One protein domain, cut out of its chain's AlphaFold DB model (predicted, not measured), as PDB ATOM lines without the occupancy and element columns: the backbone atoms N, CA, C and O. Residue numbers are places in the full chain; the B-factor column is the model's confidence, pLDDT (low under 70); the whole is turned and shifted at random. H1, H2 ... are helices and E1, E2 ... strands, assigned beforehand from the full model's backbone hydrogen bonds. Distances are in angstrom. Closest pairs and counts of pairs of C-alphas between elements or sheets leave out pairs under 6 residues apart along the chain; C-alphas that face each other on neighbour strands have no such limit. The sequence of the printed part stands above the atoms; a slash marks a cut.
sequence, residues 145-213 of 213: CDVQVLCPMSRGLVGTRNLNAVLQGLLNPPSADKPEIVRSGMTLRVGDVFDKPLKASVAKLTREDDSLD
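This is residues 145 to 213 of the 213 residues of an uncharacterized protein of Nostoc minutum NIES-26 (UniProt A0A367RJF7). With little regular structure, this is a loop-rich domain: one helix, H1, lies near a small hairpin, E1 and E2, while the unnamed stretches at both ends pair briefly and the last residues trail away. The 69 residues, with H1, E1 and E2 in that order, are mixed in class, with 20 in named elements, and the two-stranded sheet is antiparallel. The whole is only just compact, close to loose, with a radius of gyration of the C-alphas of 13.2 A, and elongated, 43 by 27 by 22 A.

Residues 149 to 150 pair antiparallel with residues 202 to 203. H1, residues 160 to 171, has every O i to N i+4 pair within hydrogen-bond range. E1, residues 180 to 183, and E2, residues 186 to 189, form an antiparallel hairpin at 158 degrees, with N 181 and O 188 2.9 A apart. H1 and E2 are near each other, with 8 pairs of C-alphas within 10 A.

H1 spans 15.4 A from C-alpha 160 at (261.941, 270.041, 210.086). E1 spans 10.0 A; E2 spans 9.9 A, ending at C-alpha 189, (254.863, 270.760, 225.707).

The C-alphas farthest apart, Gly 156 and Asp 213, are 45.2 A apart. The printed part has no cut and no long link. Residues 194 to 213 have pLDDT under 70.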
ATOM      1  N   CYS A 145     259.869 256.347 220.169       82.81
ATOM      2  CA  CYS A 145     261.186 255.935 220.677       82.81
ATOM      3  C   CYS A 145     262.070 255.264 219.621       82.81
ATOM      4  O   CYS A 145     263.292 255.408 219.665       82.81
ATOM      5  N   ASP A 146     261.461 254.567 218.663       85.19
ATOM      6  CA  ASP A 146     262.177 253.674 217.750       85.19
ATOM      7  C   ASP A 146     262.368 254.285 216.355       85.19
ATOM      8  O   ASP A 146     263.117 253.751 215.537       85.19
ATOM      9  N   VAL A 147     261.708 255.415 216.068       88.38
ATOM     10  CA  VAL A 147     261.685 256.029 214.736       88.38
ATOM     11  C   VAL A 147     262.293 257.424 214.735       88.38
ATOM     12  O   VAL A 147     262.039 258.257 215.599       88.38
ATOM     13  N   GLN A 148     263.088 257.684 213.698       89.56
ATOM     14  CA  GLN A 148     263.701 258.974 213.423       89.56
ATOM     15  C   GLN A 148     263.248 259.477 212.050       89.56
ATOM     16  O   GLN A 148     263.493 258.823 211.039       89.56
ATOM     17  N   VAL A 149     262.660 260.676 211.997       89.50
ATOM     18  CA  VAL A 149     262.355 261.354 210.727       89.50
ATOM     19  C   VAL A 149     263.521 262.259 210.345       89.50
ATOM     20  O   VAL A 149     263.925 263.125 211.123       89.50
ATOM     21  N   LEU A 150     264.077 262.059 209.152       89.62
ATOM     22  CA  LEU A 150     265.156 262.876 208.602       89.62
ATOM     23  C   LEU A 150     264.634 263.670 207.408       89.62
ATOM     24  O   LEU A 150     263.938 263.128 206.551       89.62
ATOM     25  N   CYS A 151     264.983 264.953 207.329       87.44
ATOM     26  CA  CYS A 151     264.684 265.763 206.158       87.44
ATOM     27  C   CYS A 151     265.837 266.725 205.827       87.44
ATOM     28  O   CYS A 151     266.515 267.228 206.728       87.44
ATOM     29  N   PRO A 152     266.075 266.995 204.531       83.56
ATOM     30  CA  PRO A 152     267.242 267.761 204.093       83.56
ATOM     31  C   PRO A 152     267.121 269.264 204.379       83.56
ATOM     32  O   PRO A 152     268.112 269.987 204.337       83.56
ATOM     33  N   MET A 153     265.907 269.757 204.646       86.31
ATOM     34  CA  MET A 153     265.598 271.184 204.729       86.31
ATOM     35  C   MET A 153     264.994 271.543 206.084       86.31
ATOM     36  O   MET A 153     264.165 270.820 206.631       86.31
ATOM     37  N   SER A 154     265.338 272.721 206.617       83.12
ATOM     38  CA  SER A 154     264.713 273.208 207.859       83.12
ATOM     39  C   SER A 154     263.388 273.946 207.647       83.12
ATOM     40  O   SER A 154     262.594 274.086 208.576       83.12
ATOM     41  N   ARG A 155     263.162 274.483 206.442       83.44
ATOM     42  CA  ARG A 155     261.983 275.284 206.073       83.44
ATOM     43  C   ARG A 155     261.210 274.603 204.944       83.44
ATOM     44  O   ARG A 155     261.767 273.768 204.241       83.44
ATOM     45  N   GLY A 156     259.963 275.025 204.749       87.38
ATOM     46  CA  GLY A 156     259.044 274.444 203.768       87.38
ATOM     47  C   GLY A 156     258.127 273.390 204.389       87.38
ATOM     48  O   GLY A 156     258.257 273.067 205.569       87.38
ATOM     49  N   LEU A 157     257.197 272.870 203.586       85.12
ATOM     50  CA  LEU A 157     256.175 271.919 204.034       85.12
ATOM     51  C   LEU A 157     256.776 270.597 204.537       85.12
ATOM     52  O   LEU A 157     256.388 270.115 205.594       85.12
ATOM     53  N   VAL A 158     257.794 270.068 203.853       85.38
ATOM     54  CA  VAL A 158     258.537 268.858 204.274       85.38
ATOM     55  C   VAL A 158     259.806 269.223 205.067       85.38
ATOM     56  O   VAL A 158     260.766 268.461 205.144       85.38
ATOM     57  N   GLY A 159     259.860 270.435 205.628       87.38
ATOM     58  CA  GLY A 159     260.983 270.892 206.444       87.38
ATOM     59  C   GLY A 159     260.829 270.519 207.919       87.38
ATOM     60  O   GLY A 159     259.707 270.380 208.407       87.38
ATOM     61  N   THR A 160     261.944 270.434 208.656       88.94
ATOM     62  CA  THR A 160     261.941 270.041 210.086       88.94
ATOM     63  C   THR A 160     260.970 270.858 210.933       88.94
ATOM     64  O   THR A 160     260.278 270.298 211.768       88.94
ATOM     65  N   ARG A 161     260.860 272.175 210.717       87.31
ATOM     66  CA  ARG A 161     259.958 273.027 211.516       87.31
ATOM     67  C   ARG A 161     258.490 272.637 211.375       87.31
ATOM     68  O   ARG A 161     257.788 272.576 212.377       87.31
ATOM     69  N   ASN A 162     258.040 272.406 210.141       89.56
ATOM     70  CA  ASN A 162     256.656 272.030 209.882       89.56
ATOM     71  C   ASN A 162     256.396 270.594 210.348       89.56
ATOM     72  O   ASN A 162     255.433 270.356 211.067       89.56
ATOM     73  N   LEU A 163     257.298 269.664 210.014       89.88
ATOM     74  CA  LEU A 163     257.184 268.269 210.438       89.88
ATOM     75  C   LEU A 163     257.171 268.142 211.962       89.88
ATOM     76  O   LEU A 163     256.312 267.451 212.487       89.88
ATOM     77  N   ASN A 164     258.025 268.863 212.691       90.06
ATOM     78  CA  ASN A 164     258.016 268.831 214.154       90.06
ATOM     79  C   ASN A 164     256.670 269.287 214.729       90.06
ATOM     80  O   ASN A 164     256.172 268.656 215.651       90.06
ATOM     81  N   ALA A 165     256.060 270.344 214.181       88.81
ATOM     82  CA  ALA A 165     254.752 270.814 214.637       88.81
ATOM     83  C   ALA A 165     253.637 269.794 214.345       88.81
ATOM     84  O   ALA A 165     252.806 269.516 215.209       88.81
ATOM     85  N   VAL A 166     253.639 269.206 213.144       90.50
ATOM     86  CA  VAL A 166     252.668 268.176 212.741       90.50
ATOM     87  C   VAL A 166     252.816 266.922 213.606       90.50
ATOM     88  O   VAL A 166     251.839 266.449 214.183       90.50
ATOM     89  N   LEU A 167     254.041 266.415 213.765       90.25
ATOM     90  CA  LEU A 167     254.330 265.215 214.549       90.25
ATOM     91  C   LEU A 167     254.099 265.425 216.044       90.25
ATOM     92  O   LEU A 167     253.584 264.524 216.697       90.25
ATOM     93  N   GLN A 168     254.394 266.611 216.585       89.81
ATOM     94  CA  GLN A 168     254.023 266.968 217.956       89.81
ATOM     95  C   GLN A 168     252.505 266.883 218.145       89.81
ATOM     96  O   GLN A 168     252.046 266.341 219.145       89.81
ATOM     97  N   GLY A 169     251.714 267.380 217.188       89.25
ATOM     98  CA  GLY A 169     250.254 267.292 217.238       89.25
ATOM     99  C   GLY A 169     249.727 265.854 217.232       89.25
ATOM    100  O   GLY A 169     248.756 265.567 217.927       89.25
ATOM    101  N   LEU A 170     250.380 264.957 216.487       88.06
ATOM    102  CA  LEU A 170     249.988 263.549 216.374       88.06
ATOM    103  C   LEU A 170     250.448 262.702 217.567       88.06
ATOM    104  O   LEU A 170     249.668 261.927 218.112       88.06
ATOM    105  N   LEU A 171     251.709 262.847 217.975       88.19
ATOM    106  CA  LEU A 171     252.353 261.987 218.971       88.19
ATOM    107  C   LEU A 171     252.227 262.526 220.399       88.19
ATOM    108  O   LEU A 171     252.198 261.750 221.353       88.19
ATOM    109  N   ASN A 172     252.137 263.846 220.570       88.94
ATOM    110  CA  ASN A 172     251.990 264.494 221.871       88.94
ATOM    111  C   ASN A 172     250.910 265.594 221.835       88.94
ATOM    112  O   ASN A 172     251.239 266.764 222.033       88.94
ATOM    113  N   PRO A 173     249.623 265.266 221.605       91.06
ATOM    114  CA  PRO A 173     248.560 266.261 221.450       91.06
ATOM    115  C   PRO A 173     248.369 267.152 222.697       91.06
ATOM    116  O   PRO A 173     248.703 266.733 223.818       91.06
ATOM    117  N   PRO A 174     247.817 268.373 222.525       89.81
ATOM    118  CA  PRO A 174     247.506 269.274 223.633       89.81
ATOM    119  C   PRO A 174     246.489 268.650 224.590       89.81
ATOM    120  O   PRO A 174     245.520 268.022 224.170       89.81
ATOM    121  N   SER A 175     246.707 268.850 225.887       90.69
ATOM    122  CA  SER A 175     245.796 268.429 226.954       90.69
ATOM    123  C   SER A 175     245.851 269.439 228.096       90.69
ATOM    124  O   SER A 175     246.906 270.022 228.339       90.69
ATOM    125  N   ALA A 176     244.741 269.618 228.819       87.06
ATOM    126  CA  ALA A 176     244.664 270.509 229.980       87.06
ATOM    127  C   ALA A 176     245.656 270.126 231.096       87.06
ATOM    128  O   ALA A 176     246.128 270.993 231.826       87.06
ATOM    129  N   ASP A 177     246.020 268.844 231.177       90.00
ATOM    130  CA  ASP A 177     246.949 268.316 232.182       90.00
ATOM    131  C   ASP A 177     248.425 268.459 231.779       90.00
ATOM    132  O   ASP A 177     249.320 268.102 232.546       90.00
ATOM    133  N   LYS A 178     248.706 268.953 230.565       89.00
ATOM    134  CA  LYS A 178     250.067 269.122 230.049       89.00
ATOM    135  C   LYS A 178     250.420 270.605 229.991       89.00
ATOM    136  O   LYS A 178     249.908 271.314 229.125       89.00
ATOM    137  N   PRO A 179     251.340 271.081 230.847       89.50
ATOM    138  CA  PRO A 179     251.888 272.419 230.709       89.50
ATOM    139  C   PRO A 179     252.523 272.604 229.327       89.50
ATOM    140  O   PRO A 179     253.283 271.749 228.857       89.50
ATOM    141  N   GLU A 180     252.241 273.738 228.694       90.94
ATOM    142  CA  GLU A 180     252.881 274.150 227.450       90.94
ATOM    143  C   GLU A 180     253.320 275.612 227.513       90.94
ATOM    144  O   GLU A 180     252.705 276.448 228.178       90.94
ATOM    145  N   ILE A 181     254.422 275.917 226.832       90.31
ATOM    146  CA  ILE A 181     254.958 277.269 226.702       90.31
ATOM    147  C   ILE A 181     255.203 277.586 225.233       90.31
ATOM    148  O   ILE A 181     255.672 276.745 224.470       90.31
ATOM    149  N   VAL A 182     254.938 278.830 224.840       89.00
ATOM    150  CA  VAL A 182     255.253 279.320 223.495       89.00
ATOM    151  C   VAL A 182     256.480 280.221 223.577       89.00
ATOM    152  O   VAL A 182     256.479 281.230 224.284       89.00
ATOM    153  N   ARG A 183     257.545 279.871 222.849       83.19
ATOM    154  CA  ARG A 183     258.770 280.677 222.740       83.19
ATOM    155  C   ARG A 183     259.231 280.770 221.295       83.19
ATOM    156  O   ARG A 183     259.381 279.762 220.620       83.19
ATOM    157  N   SER A 184     259.486 281.991 220.823       78.94
ATOM    158  CA  SER A 184     260.017 282.259 219.474       78.94
ATOM    159  C   SER A 184     259.217 281.604 218.333       78.94
ATOM    160  O   SER A 184     259.792 281.198 217.325       78.94
ATOM    161  N   GLY A 185     257.894 281.487 218.494       77.44
ATOM    162  CA  GLY A 185     257.010 280.839 217.518       77.44
ATOM    163  C   GLY A 185     257.018 279.306 217.557       77.44
ATOM    164  O   GLY A 185     256.463 278.688 216.656       77.44
ATOM    165  N   MET A 186     257.634 278.694 218.573       81.81
ATOM    166  CA  MET A 186     257.619 277.255 218.828       81.81
ATOM    167  C   MET A 186     256.836 276.961 220.111       81.81
ATOM    168  O   MET A 186     257.067 277.606 221.138       81.81
ATOM    169  N   THR A 187     255.930 275.989 220.049       86.44
ATOM    170  CA  THR A 187     255.227 275.455 221.221       86.44
ATOM    171  C   THR A 187     256.040 274.304 221.792       86.44
ATOM    172  O   THR A 187     256.395 273.383 221.061       86.44
ATOM    173  N   LEU A 188     256.343 274.369 223.084       88.38
ATOM    174  CA  LEU A 188     257.025 273.321 223.836       88.38
ATOM    175  C   LEU A 188     256.038 272.775 224.863       88.38
ATOM    176  O   LEU A 188     255.492 273.546 225.655       88.38
ATOM    177  N   ARG A 189     255.815 271.468 224.855       88.81
ATOM    178  CA  ARG A 189     254.863 270.760 225.707       88.81
ATOM    179  C   ARG A 189     255.584 269.690 226.511       88.81
ATOM    180  O   ARG A 189     256.505 269.039 226.024       88.81
ATOM    181  N   VAL A 190     255.156 269.477 227.754       87.19
ATOM    182  CA  VAL A 190     255.658 268.349 228.555       87.19
ATOM    183  C   VAL A 190     255.418 267.036 227.796       87.19
ATOM    184  O   VAL A 190     254.313 266.782 227.313       87.19
ATOM    185  N   GLY A 191     256.466 266.218 227.670       83.19
ATOM    186  CA  GLY A 191     256.458 264.988 226.868       83.19
ATOM    187  C   GLY A 191     256.968 265.160 225.435       83.19
ATOM    188  O   GLY A 191     257.174 264.156 224.758       83.19
ATOM    189  N   ASP A 192     257.218 266.393 224.986       84.94
ATOM    190  CA  ASP A 192     258.037 266.614 223.798       84.94
ATOM    191  C   ASP A 192     259.465 266.174 224.068       84.94
ATOM    192  O   ASP A 192     259.951 266.211 225.202       84.94
ATOM    193  N   VAL A 193     260.170 265.866 222.992       75.38
ATOM    194  CA  VAL A 193     261.605 265.680 223.067       75.38
ATOM    195  C   VAL A 193     262.308 266.743 222.261       75.38
ATOM    196  O   VAL A 193     261.889 267.149 221.176       75.38
ATOM    197  N   PHE A 194     263.440 267.133 222.827       69.12
ATOM    198  CA  PHE A 194     264.430 267.983 222.225       69.12
ATOM    199  C   PHE A 194     265.750 267.234 222.087       69.12
ATOM    200  O   PHE A 194     266.171 266.530 223.003       69.12
ATOM    201  N   ASP A 195     266.432 267.461 220.971       59.44
ATOM    202  CA  ASP A 195     267.867 267.221 220.890       59.44
ATOM    203  C   ASP A 195     268.601 268.440 221.484       59.44
ATOM    204  O   ASP A 195     268.174 269.589 221.293       59.44
ATOM    205  N   LYS A 196     269.701 268.234 222.217       32.69
ATOM    206  CA  LYS A 196     270.571 269.363 222.609       32.69
ATOM    207  C   LYS A 196     271.159 269.948 221.315       32.69
ATOM    208  O   LYS A 196     271.472 269.190 220.405       32.69
ATOM    209  N   PRO A 197     271.329 271.277 221.177       33.56
ATOM    210  CA  PRO A 197     271.674 271.880 219.895       33.56
ATOM    211  C   PRO A 197     273.108 271.522 219.475       33.56
ATOM    212  O   PRO A 197     274.059 272.243 219.776       33.56
ATOM    213  N   LEU A 198     273.256 270.429 218.730       24.39
ATOM    214  CA  LEU A 198     274.387 270.141 217.858       24.39
ATOM    215  C   LEU A 198     273.903 270.301 216.414       24.39
ATOM    216  O   LEU A 198     272.788 269.937 216.056       24.39
ATOM    217  N   LYS A 199     274.715 270.974 215.603       25.12
ATOM    218  CA  LYS A 199     274.397 271.409 214.239       25.12
ATOM    219  C   LYS A 199     274.222 270.212 213.290       25.12
ATOM    220  O   LYS A 199     275.133 269.907 212.537       25.12
ATOM    221  N   ALA A 200     273.055 269.586 213.288       28.06
ATOM    222  CA  ALA A 200     272.524 268.790 212.185       28.06
ATOM    223  C   ALA A 200     271.010 268.656 212.390       28.06
ATOM    224  O   ALA A 200     270.543 268.440 213.502       28.06
ATOM    225  N   SER A 201     270.227 268.861 211.334       30.75
ATOM    226  CA  SER A 201     268.765 268.785 211.365       30.75
ATOM    227  C   SER A 201     268.297 267.349 211.603       30.75
ATOM    228  O   SER A 201     268.092 266.588 210.662       30.75
ATOM    229  N   VAL A 202     268.122 267.005 212.876       37.28
ATOM    230  CA  VAL A 202     267.574 265.736 213.355       37.28
ATOM    231  C   VAL A 202     266.376 266.066 214.248       37.28
ATOM    232  O   VAL A 202     266.444 266.949 215.099       37.28
ATOM    233  N   ALA A 203     265.244 265.410 214.011       30.81
ATOM    234  CA  ALA A 203     264.039 265.538 214.827       30.81
ATOM    235  C   ALA A 203     263.918 264.304 215.729       30.81
ATOM    236  O   ALA A 203     263.317 263.327 215.292       30.81
ATOM    237  N   LYS A 204     264.542 264.274 216.915       49.09
ATOM    238  CA  LYS A 204     264.575 263.050 217.740       49.09
ATOM    239  C   LYS A 204     263.817 263.147 219.053       49.09
ATOM    240  O   LYS A 204     263.709 264.225 219.634       49.09
ATOM    241  N   LEU A 205     263.350 261.967 219.482       33.28
ATOM    242  CA  LEU A 205     262.664 261.649 220.723       33.28
ATOM    243  C   LEU A 205     263.488 260.696 221.640       33.28
ATOM    244  O   LEU A 205     263.739 259.560 221.269       33.28
ATOM    245  N   THR A 206     263.935 261.148 222.824       31.98
ATOM    246  CA  THR A 206     264.623 260.402 223.892       31.98
ATOM    247  C   THR A 206     264.274 261.010 225.247       31.98
ATOM    248  O   THR A 206     264.355 262.224 225.445       31.98
ATOM    249  N   ARG A 207     263.909 260.132 226.177       31.86
ATOM    250  CA  ARG A 207     263.640 260.400 227.589       31.86
ATOM    251  C   ARG A 207     264.937 260.094 228.350       31.86
ATOM    252  O   ARG A 207     265.492 259.016 228.159       31.86
ATOM    253  N   GLU A 208     265.447 261.034 229.141       31.86
ATOM    254  CA  GLU A 208     266.463 260.718 230.156       31.86
ATOM    255  C   GLU A 208     265.739 259.932 231.263       31.86
ATOM    256  O   GLU A 208     264.843 260.463 231.923       31.86
ATOM    257  N   ASP A 209     266.055 258.641 231.394       32.75
ATOM    258  CA  ASP A 209     265.659 257.832 232.546       32.75
ATOM    259  C   ASP A 209     266.530 258.239 233.742       32.75
ATOM    260  O   ASP A 209     267.660 257.773 233.894       32.75
ATOM    261  N   ASP A 210     265.989 259.093 234.610       35.03
ATOM    262  CA  ASP A 210     266.467 259.217 235.985       35.03
ATOM    263  C   ASP A 210     265.920 258.029 236.789       35.03
ATOM    264  O   ASP A 210     264.788 258.037 237.278       35.03
ATOM    265  N   SER A 211     266.743 256.988 236.918       33.97
ATOM    266  CA  SER A 211     266.627 256.001 237.995       33.97
ATOM    267  C   SER A 211     267.885 256.046 238.859       33.97
ATOM    268  O   SER A 211     268.843 255.303 238.663       33.97
ATOM    269  N   LEU A 212     267.862 256.960 239.826       34.03
ATOM    270  CA  LEU A 212     268.660 256.917 241.046       34.03
ATOM    271  C   LEU A 212     267.725 257.274 242.205       34.03
ATOM    272  O   LEU A 212     267.481 258.450 242.463       34.03
ATOM    273  N   ASP A 213     267.101 256.237 242.765       33.25
ATOM    274  CA  ASP A 213     267.047 255.894 244.200       33.25
ATOM    275  C   ASP A 213     265.967 254.828 244.463       33.25
ATOM    276  O   ASP A 213     264.783 255.049 244.116       33.25
TER     277      ASP A 213